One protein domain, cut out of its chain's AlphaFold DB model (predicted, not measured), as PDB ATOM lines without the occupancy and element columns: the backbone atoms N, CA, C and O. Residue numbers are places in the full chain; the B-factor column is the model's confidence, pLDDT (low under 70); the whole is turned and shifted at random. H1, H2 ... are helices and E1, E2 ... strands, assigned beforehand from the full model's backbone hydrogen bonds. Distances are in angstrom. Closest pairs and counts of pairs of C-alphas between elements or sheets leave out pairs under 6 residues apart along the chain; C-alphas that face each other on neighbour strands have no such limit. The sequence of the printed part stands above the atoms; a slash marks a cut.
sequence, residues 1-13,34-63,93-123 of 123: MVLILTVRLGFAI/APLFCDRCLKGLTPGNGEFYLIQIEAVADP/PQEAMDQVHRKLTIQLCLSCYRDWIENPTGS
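This is residues 1 to 13, 34 to 63 and 93 to 123 of the 123 residues of an uncharacterized protein of Planctomycetaceae bacterium (UniProt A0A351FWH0). Three antiparallel strands, in the order E1 - E2 - E3, make a long, twisted ribbon, with H1 at one end and H2 folding back from the other. Residues 117 to 123 stick out. The 74 printed residues include E1 E2 H1 E3 H2 in chain order, class mixed, helices and strands. The whole is loose, with radius of gyration of the C-alphas 14.3 A and spans 40 by 28 by 22 A.

Inner strand E2, residues 52 to 61, neighbours E1, residues 3 to 11, antiparallel at 158 degrees; N 6 and O 58, 3.0 A, are within hydrogen-bond range. E3, residues 101 to 109, is antiparallel to E2 at 163 degrees, with N 55 and O 106 2.8 A apart. H2, residues 110 to 118, is on the sheet, height 9.1 A; its closest C-alphas to E2 are Leu 110 and Phe 52, 5.5 A. H1, residues 93 to 100, only grazes the sheet. O i to N i+4 pairs within range: H1 3 of 4, H2 4 of 5.

E2 spans 29.2 A. C-alpha 3 is at (0.858, -62.334, 50.153), C-alpha 118 at (4.695, -49.520, 36.257).

The printed part has two cuts, one between residues 13 and 34, with 20 residues not printed and the C-alphas of 13 and 34 19.4 A apart, and one between residues 63 and 93, with 29 residues not printed and the C-alphas of 63 and 93 16.8 A apart. Links H1 to E3 and E3 to H2 are tight. Mean pLDDT of E1 is 42.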
ATOM      1  N   MET A   1       2.567 -69.602  51.217       42.25
ATOM      2  CA  MET A   1       2.284 -68.275  51.795       42.25
ATOM      3  C   MET A   1       1.930 -67.342  50.652       42.25
ATOM      4  O   MET A   1       2.811 -66.994  49.875       42.25
ATOM      5  N   VAL A   2       0.645 -67.047  50.466       32.50
ATOM      6  CA  VAL A   2       0.192 -66.052  49.484       32.50
ATOM      7  C   VAL A   2       0.189 -64.699  50.195       32.50
ATOM      8  O   VAL A   2      -0.306 -64.598  51.313       32.50
ATOM      9  N   LEU A   3       0.806 -63.683  49.594       32.56
ATOM     10  CA  LEU A   3       0.858 -62.334  50.153       32.56
ATOM     11  C   LEU A   3      -0.198 -61.486  49.444       32.56
ATOM     12  O   LEU A   3      -0.129 -61.320  48.225       32.56
ATOM     13  N   ILE A   4      -1.167 -60.952  50.184       42.41
ATOM     14  CA  ILE A   4      -2.122 -59.994  49.619       42.41
ATOM     15  C   ILE A   4      -1.519 -58.601  49.779       42.41
ATOM     16  O   ILE A   4      -1.346 -58.119  50.898       42.41
ATOM     17  N   LEU A   5      -1.184 -57.966  48.653       40.84
ATOM     18  CA  LEU A   5      -0.657 -56.606  48.618       40.84
ATOM     19  C   LEU A   5      -1.803 -55.625  48.361       40.84
ATOM     20  O   LEU A   5      -2.373 -55.602  47.271       40.84
ATOM     21  N   THR A   6      -2.130 -54.799  49.351       49.22
ATOM     22  CA  THR A   6      -3.065 -53.684  49.157       49.22
ATOM     23  C   THR A   6      -2.269 -52.391  49.040       49.22
ATOM     24  O   THR A   6      -1.579 -51.988  49.977       49.22
ATOM     25  N   VAL A   7      -2.366 -51.731  47.883       45.06
ATOM     26  CA  VAL A   7      -1.736 -50.428  47.638       45.06
ATOM     27  C   VAL A   7      -2.810 -49.351  47.734       45.06
ATOM     28  O   VAL A   7      -3.709 -49.284  46.895       45.06
ATOM     29  N   ARG A   8      -2.729 -48.497  48.761       51.88
ATOM     30  CA  ARG A   8      -3.573 -47.299  48.867       51.88
ATOM     31  C   ARG A   8      -2.793 -46.087  48.365       51.88
ATOM     32  O   ARG A   8      -1.768 -45.717  48.934       51.88
ATOM     33  N   LEU A   9      -3.299 -45.468  47.299       39.75
ATOM     34  CA  LEU A   9      -2.768 -44.231  46.729       39.75
ATOM     35  C   LEU A   9      -3.437 -43.036  47.415       39.75
ATOM     36  O   LEU A   9      -4.609 -42.753  47.176       39.75
ATOM     37  N   GLY A  10      -2.697 -42.354  48.289       44.06
ATOM     38  CA  GLY A  10      -3.134 -41.106  48.908       44.06
ATOM     39  C   GLY A  10      -2.626 -39.907  48.112       44.06
ATOM     40  O   GLY A  10      -1.419 -39.730  47.954       44.06
ATOM     41  N   PHE A  11      -3.538 -39.067  47.625       36.09
ATOM     42  CA  PHE A  11      -3.198 -37.752  47.083       36.09
ATOM     43  C   PHE A  11      -3.191 -36.741  48.237       36.09
ATOM     44  O   PHE A  11      -4.204 -36.579  48.917       36.09
ATOM     45  N   ALA A  12      -2.066 -36.062  48.474       37.78
ATOM     46  CA  ALA A  12      -1.963 -35.017  49.493       37.78
ATOM     47  C   ALA A  12      -2.605 -33.714  48.983       37.78
ATOM     48  O   ALA A  12      -1.919 -32.766  48.612       37.78
ATOM     49  N   ILE A  13      -3.934 -33.689  48.921       37.25
ATOM     50  CA  ILE A  13      -4.724 -32.474  48.704       37.25
ATOM     51  C   ILE A  13      -5.200 -32.012  50.074       37.25
ATOM     52  O   ILE A  13      -5.959 -32.711  50.743       37.25
ATOM     53  N   ALA A  34      10.770 -31.029  59.552       65.81
ATOM     54  CA  ALA A  34      11.673 -32.043  59.066       65.81
ATOM     55  C   ALA A  34      11.584 -32.078  57.530       65.81
ATOM     56  O   ALA A  34      10.494 -32.264  56.977       65.81
ATOM     57  N   PRO A  35      12.714 -31.900  56.829       73.50
ATOM     58  CA  PRO A  35      12.724 -31.941  55.379       73.50
ATOM     59  C   PRO A  35      12.278 -33.328  54.907       73.50
ATOM     60  O   PRO A  35      12.832 -34.347  55.321       73.50
ATOM     61  N   LEU A  36      11.258 -33.360  54.050       86.75
ATOM     62  CA  LEU A  36      10.818 -34.582  53.385       86.75
ATOM     63  C   LEU A  36      11.669 -34.810  52.142       86.75
ATOM     64  O   LEU A  36      12.003 -33.863  51.427       86.75
ATOM     65  N   PHE A  37      11.986 -36.067  51.856       93.25
ATOM     66  CA  PHE A  37      12.791 -36.443  50.703       93.25
ATOM     67  C   PHE A  37      12.118 -37.569  49.932       93.25
ATOM     68  O   PHE A  37      11.444 -38.420  50.498       93.25
ATOM     69  N   CYS A  38      12.319 -37.571  48.619       93.00
ATOM     70  CA  CYS A  38      11.943 -38.690  47.776       93.00
ATOM     71  C   CYS A  38      12.781 -39.911  48.158       93.00
ATOM     72  O   CYS A  38      14.003 -39.868  48.025       93.00
ATOM     73  N   ASP A  39      12.145 -41.022  48.515       92.94
ATOM     74  CA  ASP A  39      12.844 -42.248  48.925       92.94
ATOM     75  C   ASP A  39      13.664 -42.889  47.794       92.94
ATOM     76  O   ASP A  39      14.526 -43.729  48.040       92.94
ATOM     77  N   ARG A  40      13.425 -42.489  46.535       91.50
ATOM     78  CA  ARG A  40      14.152 -43.006  45.365       91.50
ATOM     79  C   ARG A  40      15.317 -42.127  44.915       91.50
ATOM     80  O   ARG A  40      16.376 -42.646  44.588       91.50
ATOM     81  N   CYS A  41      15.113 -40.815  44.817       94.25
ATOM     82  CA  CYS A  41      16.111 -39.891  44.253       94.25
ATOM     83  C   CYS A  41      16.616 -38.838  45.244       94.25
ATOM     84  O   CYS A  41      17.390 -37.968  44.853       94.25
ATOM     85  N   LEU A  42      16.153 -38.887  46.498       94.12
ATOM     86  CA  LEU A  42      16.502 -37.964  47.582       94.12
ATOM     87  C   LEU A  42      16.181 -36.487  47.297       94.12
ATOM     88  O   LEU A  42      16.642 -35.595  48.004       94.12
ATOM     89  N   LYS A  43      15.362 -36.197  46.277       93.00
ATOM     90  CA  LYS A  43      14.864 -34.842  46.006       93.00
ATOM     91  C   LYS A  43      14.017 -34.357  47.186       93.00
ATOM     92  O   LYS A  43      13.111 -35.077  47.597       93.00
ATOM     93  N   GLY A  44      14.262 -33.139  47.670       91.62
ATOM     94  CA  GLY A  44      13.423 -32.500  48.689       91.62
ATOM     95  C   GLY A  44      11.967 -32.354  48.232       91.62
ATOM     96  O   GLY A  44      11.708 -32.020  47.072       91.62
ATOM     97  N   LEU A  45      11.030 -32.634  49.133       88.38
ATOM     98  CA  LEU A  45       9.588 -32.631  48.896       88.38
ATOM     99  C   LEU A  45       8.908 -31.588  49.788       88.38
ATOM    100  O   LEU A  45       9.225 -31.478  50.972       88.38
ATOM    101  N   THR A  46       7.935 -30.867  49.226       85.31
ATOM    102  CA  THR A  46       7.180 -29.832  49.943       85.31
ATOM    103  C   THR A  46       5.725 -30.270  50.138       85.31
ATOM    104  O   THR A  46       4.992 -30.404  49.152       85.31
ATOM    105  N   PRO A  47       5.267 -30.509  51.382       82.88
ATOM    106  CA  PRO A  47       3.853 -30.729  51.693       82.88
ATOM    107  C   PRO A  47       2.948 -29.598  51.204       82.88
ATOM    108  O   PRO A  47       3.353 -28.442  51.147       82.88
ATOM    109  N   GLY A  48       1.695 -29.926  50.879       79.31
ATOM    110  CA  GLY A  48       0.657 -28.940  50.552       79.31
ATOM    111  C   GLY A  48       0.620 -28.470  49.094       79.31
ATOM    112  O   GLY A  48      -0.421 -27.993  48.655       79.31
ATOM    113  N   ASN A  49       1.686 -28.685  48.318       76.69
ATOM    114  CA  ASN A  49       1.754 -28.263  46.911       76.69
ATOM    115  C   ASN A  49       1.390 -29.370  45.901       76.69
ATOM    116  O   ASN A  49       1.433 -29.142  44.694       76.69
ATOM    117  N   GLY A  50       1.054 -30.580  46.365       77.50
ATOM    118  CA  GLY A  50       0.726 -31.715  45.490       77.50
ATOM    119  C   GLY A  50       1.912 -32.257  44.674       77.50
ATOM    120  O   GLY A  50       1.715 -32.880  43.635       77.50
ATOM    121  N   GLU A  51       3.150 -32.017  45.120       80.50
ATOM    122  CA  GLU A  51       4.376 -32.306  44.351       80.50
ATOM    123  C   GLU A  51       4.908 -33.743  44.511       80.50
ATOM    124  O   GLU A  51       5.906 -34.124  43.884       80.50
ATOM    125  N   PHE A  52       4.265 -34.554  45.352       89.75
ATOM    126  CA  PHE A  52       4.682 -35.920  45.645       89.75
ATOM    127  C   PHE A  52       3.509 -36.814  46.049       89.75
ATOM    128  O   PHE A  52       2.437 -36.344  46.430       89.75
ATOM    129  N   TYR A  53       3.750 -38.118  45.978       88.19
ATOM    130  CA  TYR A  53       2.824 -39.166  46.375       88.19
ATOM    131  C   TYR A  53       3.268 -39.806  47.681       88.19
ATOM    132  O   TYR A  53       4.453 -40.091  47.866       88.19
ATOM    133  N   LEU A  54       2.291 -40.078  48.546       90.00
ATOM    134  CA  LEU A  54       2.453 -40.934  49.710       90.00
ATOM    135  C   LEU A  54       1.872 -42.310  49.380       90.00
ATOM    136  O   LEU A  54       0.663 -42.462  49.191       90.00
ATOM    137  N   ILE A  55       2.740 -43.306  49.303       88.94
ATOM    138  CA  ILE A  55       2.380 -44.680  48.975       88.94
ATOM    139  C   ILE A  55       2.359 -45.467  50.273       88.94
ATOM    140  O   ILE A  55       3.379 -45.571  50.955       88.94
ATOM    141  N   GLN A  56       1.199 -46.022  50.610       87.88
ATOM    142  CA  GLN A  56       1.062 -46.943  51.731       87.88
ATOM    143  C   GLN A  56       0.877 -48.355  51.193       87.88
ATOM    144  O   GLN A  56      -0.095 -48.645  50.490       87.88
ATOM    145  N   ILE A  57       1.834 -49.211  51.530       86.44
ATOM    146  CA  ILE A  57       1.847 -50.618  51.161       86.44
ATOM    147  C   ILE A  57       1.519 -51.415  52.413       86.44
ATOM    148  O   ILE A  57       2.208 -51.300  53.429       86.44
ATOM    149  N   GLU A  58       0.462 -52.207  52.324       85.62
ATOM    150  CA  GLU A  58       0.015 -53.109  53.373       85.62
ATOM    151  C   GLU A  58       0.094 -54.541  52.843       85.62
ATOM    152  O   GLU A  58      -0.499 -54.866  51.810       85.62
ATOM    153  N   ALA A  59       0.871 -55.372  53.531       79.06
ATOM    154  CA  ALA A  59       1.010 -56.789  53.251       79.06
ATOM    155  C   ALA A  59       0.446 -57.582  54.425       79.06
ATOM    156  O   ALA A  59       0.840 -57.365  55.571       79.06
ATOM    157  N   VAL A  60      -0.466 -58.502  54.123       77.38
ATOM    158  CA  VAL A  60      -1.063 -59.405  55.108       77.38
ATOM    159  C   VAL A  60      -0.767 -60.836  54.682       77.38
ATOM    160  O   VAL A  60      -0.965 -61.187  53.512       77.38
ATOM    161  N   ALA A  61      -0.258 -61.645  55.608       75.25
ATOM    162  CA  ALA A  61      -0.106 -63.075  55.392       75.25
ATOM    163  C   ALA A  61      -1.491 -63.716  55.235       75.25
ATOM    164  O   ALA A  61      -2.425 -63.362  55.952       75.25
ATOM    165  N   ASP A  62      -1.620 -64.651  54.294       74.62
ATOM    166  CA  ASP A  62      -2.844 -65.428  54.105       74.62
ATOM    167  C   ASP A  62      -3.293 -66.085  55.429       74.62
ATOM    168  O   ASP A  62      -2.569 -66.941  55.948       74.62
ATOM    169  N   PRO A  63      -4.463 -65.710  55.984       64.88
ATOM    170  CA  PRO A  63      -4.965 -66.276  57.230       64.88
ATOM    171  C   PRO A  63      -5.658 -67.631  57.020       64.88
ATOM    172  O   PRO A  63      -6.198 -68.186  57.977       64.88
ATOM    173  N   PRO A  93       5.877 -61.408  70.577       57.78
ATOM    174  CA  PRO A  93       4.580 -61.091  69.984       57.78
ATOM    175  C   PRO A  93       4.654 -60.029  68.877       57.78
ATOM    176  O   PRO A  93       3.903 -60.120  67.912       57.78
ATOM    177  N   GLN A  94       5.570 -59.055  68.972       55.75
ATOM    178  CA  GLN A  94       5.819 -58.099  67.887       55.75
ATOM    179  C   GLN A  94       6.407 -58.770  66.640       55.75
ATOM    180  O   GLN A  94       5.921 -58.521  65.543       55.75
ATOM    181  N   GLU A  95       7.396 -59.653  66.782       56.66
ATOM    182  CA  GLU A  95       8.014 -60.350  65.643       56.66
ATOM    183  C   GLU A  95       7.067 -61.367  64.992       56.66
ATOM    184  O   GLU A  95       7.099 -61.553  63.775       56.66
ATOM    185  N   ALA A  96       6.196 -62.003  65.780       58.06
ATOM    186  CA  ALA A  96       5.133 -62.864  65.267       58.06
ATOM    187  C   ALA A  96       4.062 -62.054  64.514       58.06
ATOM    188  O   ALA A  96       3.582 -62.484  63.469       58.06
ATOM    189  N   MET A  97       3.718 -60.858  65.004       57.44
ATOM    190  CA  MET A  97       2.776 -59.958  64.334       57.44
ATOM    191  C   MET A  97       3.354 -59.337  63.056       57.44
ATOM    192  O   MET A  97       2.639 -59.264  62.060       57.44
ATOM    193  N   ASP A  98       4.639 -58.971  63.040       57.28
ATOM    194  CA  ASP A  98       5.334 -58.430  61.859       57.28
ATOM    195  C   ASP A  98       5.450 -59.454  60.713       57.28
ATOM    196  O   ASP A  98       5.590 -59.079  59.545       57.28
ATOM    197  N   GLN A  99       5.374 -60.755  61.024       57.94
ATOM    198  CA  GLN A  99       5.275 -61.823  60.022       57.94
ATOM    199  C   GLN A  99       3.875 -61.930  59.402       57.94
ATOM    200  O   GLN A  99       3.734 -62.432  58.287       57.94
ATOM    201  N   VAL A 100       2.843 -61.445  60.100       65.81
ATOM    202  CA  VAL A 100       1.435 -61.541  59.686       65.81
ATOM    203  C   VAL A 100       0.949 -60.250  59.032       65.81
ATOM    204  O   VAL A 100       0.137 -60.300  58.109       65.81
ATOM    205  N   HIS A 101       1.452 -59.095  59.469       72.19
ATOM    206  CA  HIS A 101       1.043 -57.782  58.985       72.19
ATOM    207  C   HIS A 101       2.248 -56.856  58.858       72.19
ATOM    208  O   HIS A 101       2.957 -56.607  59.826       72.19
ATOM    209  N   ARG A 102       2.469 -56.312  57.660       78.56
ATOM    210  CA  ARG A 102       3.544 -55.352  57.409       78.56
ATOM    211  C   ARG A 102       3.008 -54.109  56.724       78.56
ATOM    212  O   ARG A 102       2.337 -54.193  55.696       78.56
ATOM    213  N   LYS A 103       3.380 -52.945  57.259       83.25
ATOM    214  CA  LYS A 103       3.077 -51.637  56.677       83.25
ATOM    215  C   LYS A 103       4.359 -50.905  56.299       83.25
ATOM    216  O   LYS A 103       5.252 -50.740  57.123       83.25
ATOM    217  N   LEU A 104       4.428 -50.431  55.061       86.12
ATOM    218  CA  LEU A 104       5.512 -49.597  54.547       86.12
ATOM    219  C   LEU A 104       4.931 -48.295  53.991       86.12
ATOM    220  O   LEU A 104       3.896 -48.305  53.324       86.12
ATOM    221  N   THR A 105       5.604 -47.180  54.266       88.69
ATOM    222  CA  THR A 105       5.273 -45.871  53.695       88.69
ATOM    223  C   THR A 105       6.433 -45.408  52.827       88.69
ATOM    224  O   THR A 105       7.563 -45.410  53.305       88.69
ATOM    225  N   ILE A 106       6.145 -45.015  51.586       90.56
ATOM    226  CA  ILE A 106       7.127 -44.488  50.630       90.56
ATOM    227  C   ILE A 106       6.654 -43.118  50.135       90.56
ATOM    228  O   ILE A 106       5.479 -42.935  49.811       90.56
ATOM    229  N   GLN A 107       7.562 -42.156  50.058       92.62
ATOM    230  CA  GLN A 107       7.357 -40.808  49.545       92.62
ATOM    231  C   GLN A 107       8.078 -40.676  48.203       92.62
ATOM    232  O   GLN A 107       9.307 -40.712  48.141       92.62
ATOM    233  N   LEU A 108       7.333 -40.511  47.107       93.12
ATOM    234  CA  LEU A 108       7.914 -40.393  45.764       93.12
ATOM    235  C   LEU A 108       7.527 -39.076  45.099       93.12
ATOM    236  O   LEU A 108       6.353 -38.708  45.056       93.12
ATOM    237  N   CYS A 109       8.501 -38.389  44.499       94.06
ATOM    238  CA  CYS A 109       8.208 -37.268  43.608       94.06
ATOM    239  C   CYS A 109       7.455 -37.746  42.351       94.06
ATOM    240  O   CYS A 109       7.515 -38.921  41.984       94.06
ATOM    241  N   LEU A 110       6.793 -36.820  41.651       91.75
ATOM    242  CA  LEU A 110       5.987 -37.104  40.452       91.75
ATOM    243  C   LEU A 110       6.691 -37.983  39.403       91.75
ATOM    244  O   LEU A 110       6.072 -38.884  38.838       91.75
ATOM    245  N   SER A 111       7.978 -37.737  39.135       92.94
ATOM    246  CA  SER A 111       8.736 -38.514  38.149       92.94
ATOM    247  C   SER A 111       9.019 -39.934  38.638       92.94
ATOM    248  O   SER A 111       8.737 -40.890  37.926       92.94
ATOM    249  N   CYS A 112       9.505 -40.089  39.873       92.94
ATOM    250  CA  CYS A 112       9.801 -41.402  40.445       92.94
ATOM    251  C   CYS A 112       8.541 -42.245  40.655       92.94
ATOM    252  O   CYS A 112       8.608 -43.465  40.520       92.94
ATOM    253  N   TYR A 113       7.411 -41.604  40.964       92.69
ATOM    254  CA  TYR A 113       6.115 -42.265  41.074       92.69
ATOM    255  C   TYR A 113       5.671 -42.882  39.744       92.69
ATOM    256  O   TYR A 113       5.222 -44.025  39.724       92.69
ATOM    257  N   ARG A 114       5.834 -42.156  38.629       91.12
ATOM    258  CA  ARG A 114       5.453 -42.643  37.295       91.12
ATOM    259  C   ARG A 114       6.204 -43.913  36.904       91.12
ATOM    260  O   ARG A 114       5.616 -44.803  36.311       91.12
ATOM    261  N   ASP A 115       7.475 -44.007  37.264       91.44
ATOM    262  CA  ASP A 115       8.254 -45.220  37.017       91.44
ATOM    263  C   ASP A 115       7.871 -46.344  37.992       91.44
ATOM    264  O   ASP A 115       7.876 -47.519  37.638       91.44
ATOM    265  N   TRP A 116       7.566 -45.991  39.244       91.88
ATOM    266  CA  TRP A 116       7.247 -46.957  40.292       91.88
ATOM    267  C   TRP A 116       5.893 -47.640  40.078       91.88
ATOM    268  O   TRP A 116       5.779 -48.828  40.346       91.88
ATOM    269  N   ILE A 117       4.875 -46.932  39.576       90.56
ATOM    270  CA  ILE A 117       3.550 -47.536  39.351       90.56
ATOM    271  C   ILE A 117       3.589 -48.639  38.283       90.56
ATOM    272  O   ILE A 117       2.854 -49.616  38.390       90.56
ATOM    273  N   GLU A 118       4.479 -48.510  37.297       91.19
ATOM    274  CA  GLU A 118       4.695 -49.520  36.257       91.19
ATOM    275  C   GLU A 118       5.580 -50.675  36.752       91.19
ATOM    276  O   GLU A 118       5.410 -51.817  36.329       91.19
ATOM    277  N   ASN A 119       6.526 -50.398  37.659       88.31
ATOM    278  CA  ASN A 119       7.418 -51.407  38.229       88.31
ATOM    279  C   ASN A 119       7.691 -51.176  39.734       88.31
ATOM    280  O   ASN A 119       8.743 -50.639  40.106       88.31
ATOM    281  N   PRO A 120       6.768 -51.598  40.619       83.56
ATOM    282  CA  PRO A 120       6.825 -51.273  42.047       83.56
ATOM    283  C   PRO A 120       7.892 -52.056  42.821       83.56
ATOM    284  O   PRO A 120       8.294 -51.635  43.908       83.56
ATOM    285  N   THR A 121       8.368 -53.177  42.271       83.69
ATOM    286  CA  THR A 121       9.437 -54.013  42.844       83.69
ATOM    287  C   THR A 121      10.833 -53.634  42.355       83.69
ATOM    288  O   THR A 121      11.816 -54.154  42.875       83.69
ATOM    289  N   GLY A 122      10.932 -52.725  41.381       74.25
ATOM    290  CA  GLY A 122      12.186 -52.419  40.697       74.25
ATOM    291  C   GLY A 122      12.567 -53.469  39.646       74.25
ATOM    292  O   GLY A 122      11.913 -54.501  39.498       74.25
ATOM    293  N   SER A 123      13.584 -53.147  38.844       53.12
ATOM    294  CA  SER A 123      14.242 -54.043  37.879       53.12
ATOM    295  C   SER A 123      15.484 -54.670  38.486       53.12
ATOM    296  O   SER A 123      16.224 -53.881  39.121       53.12
TER     297      SER A 123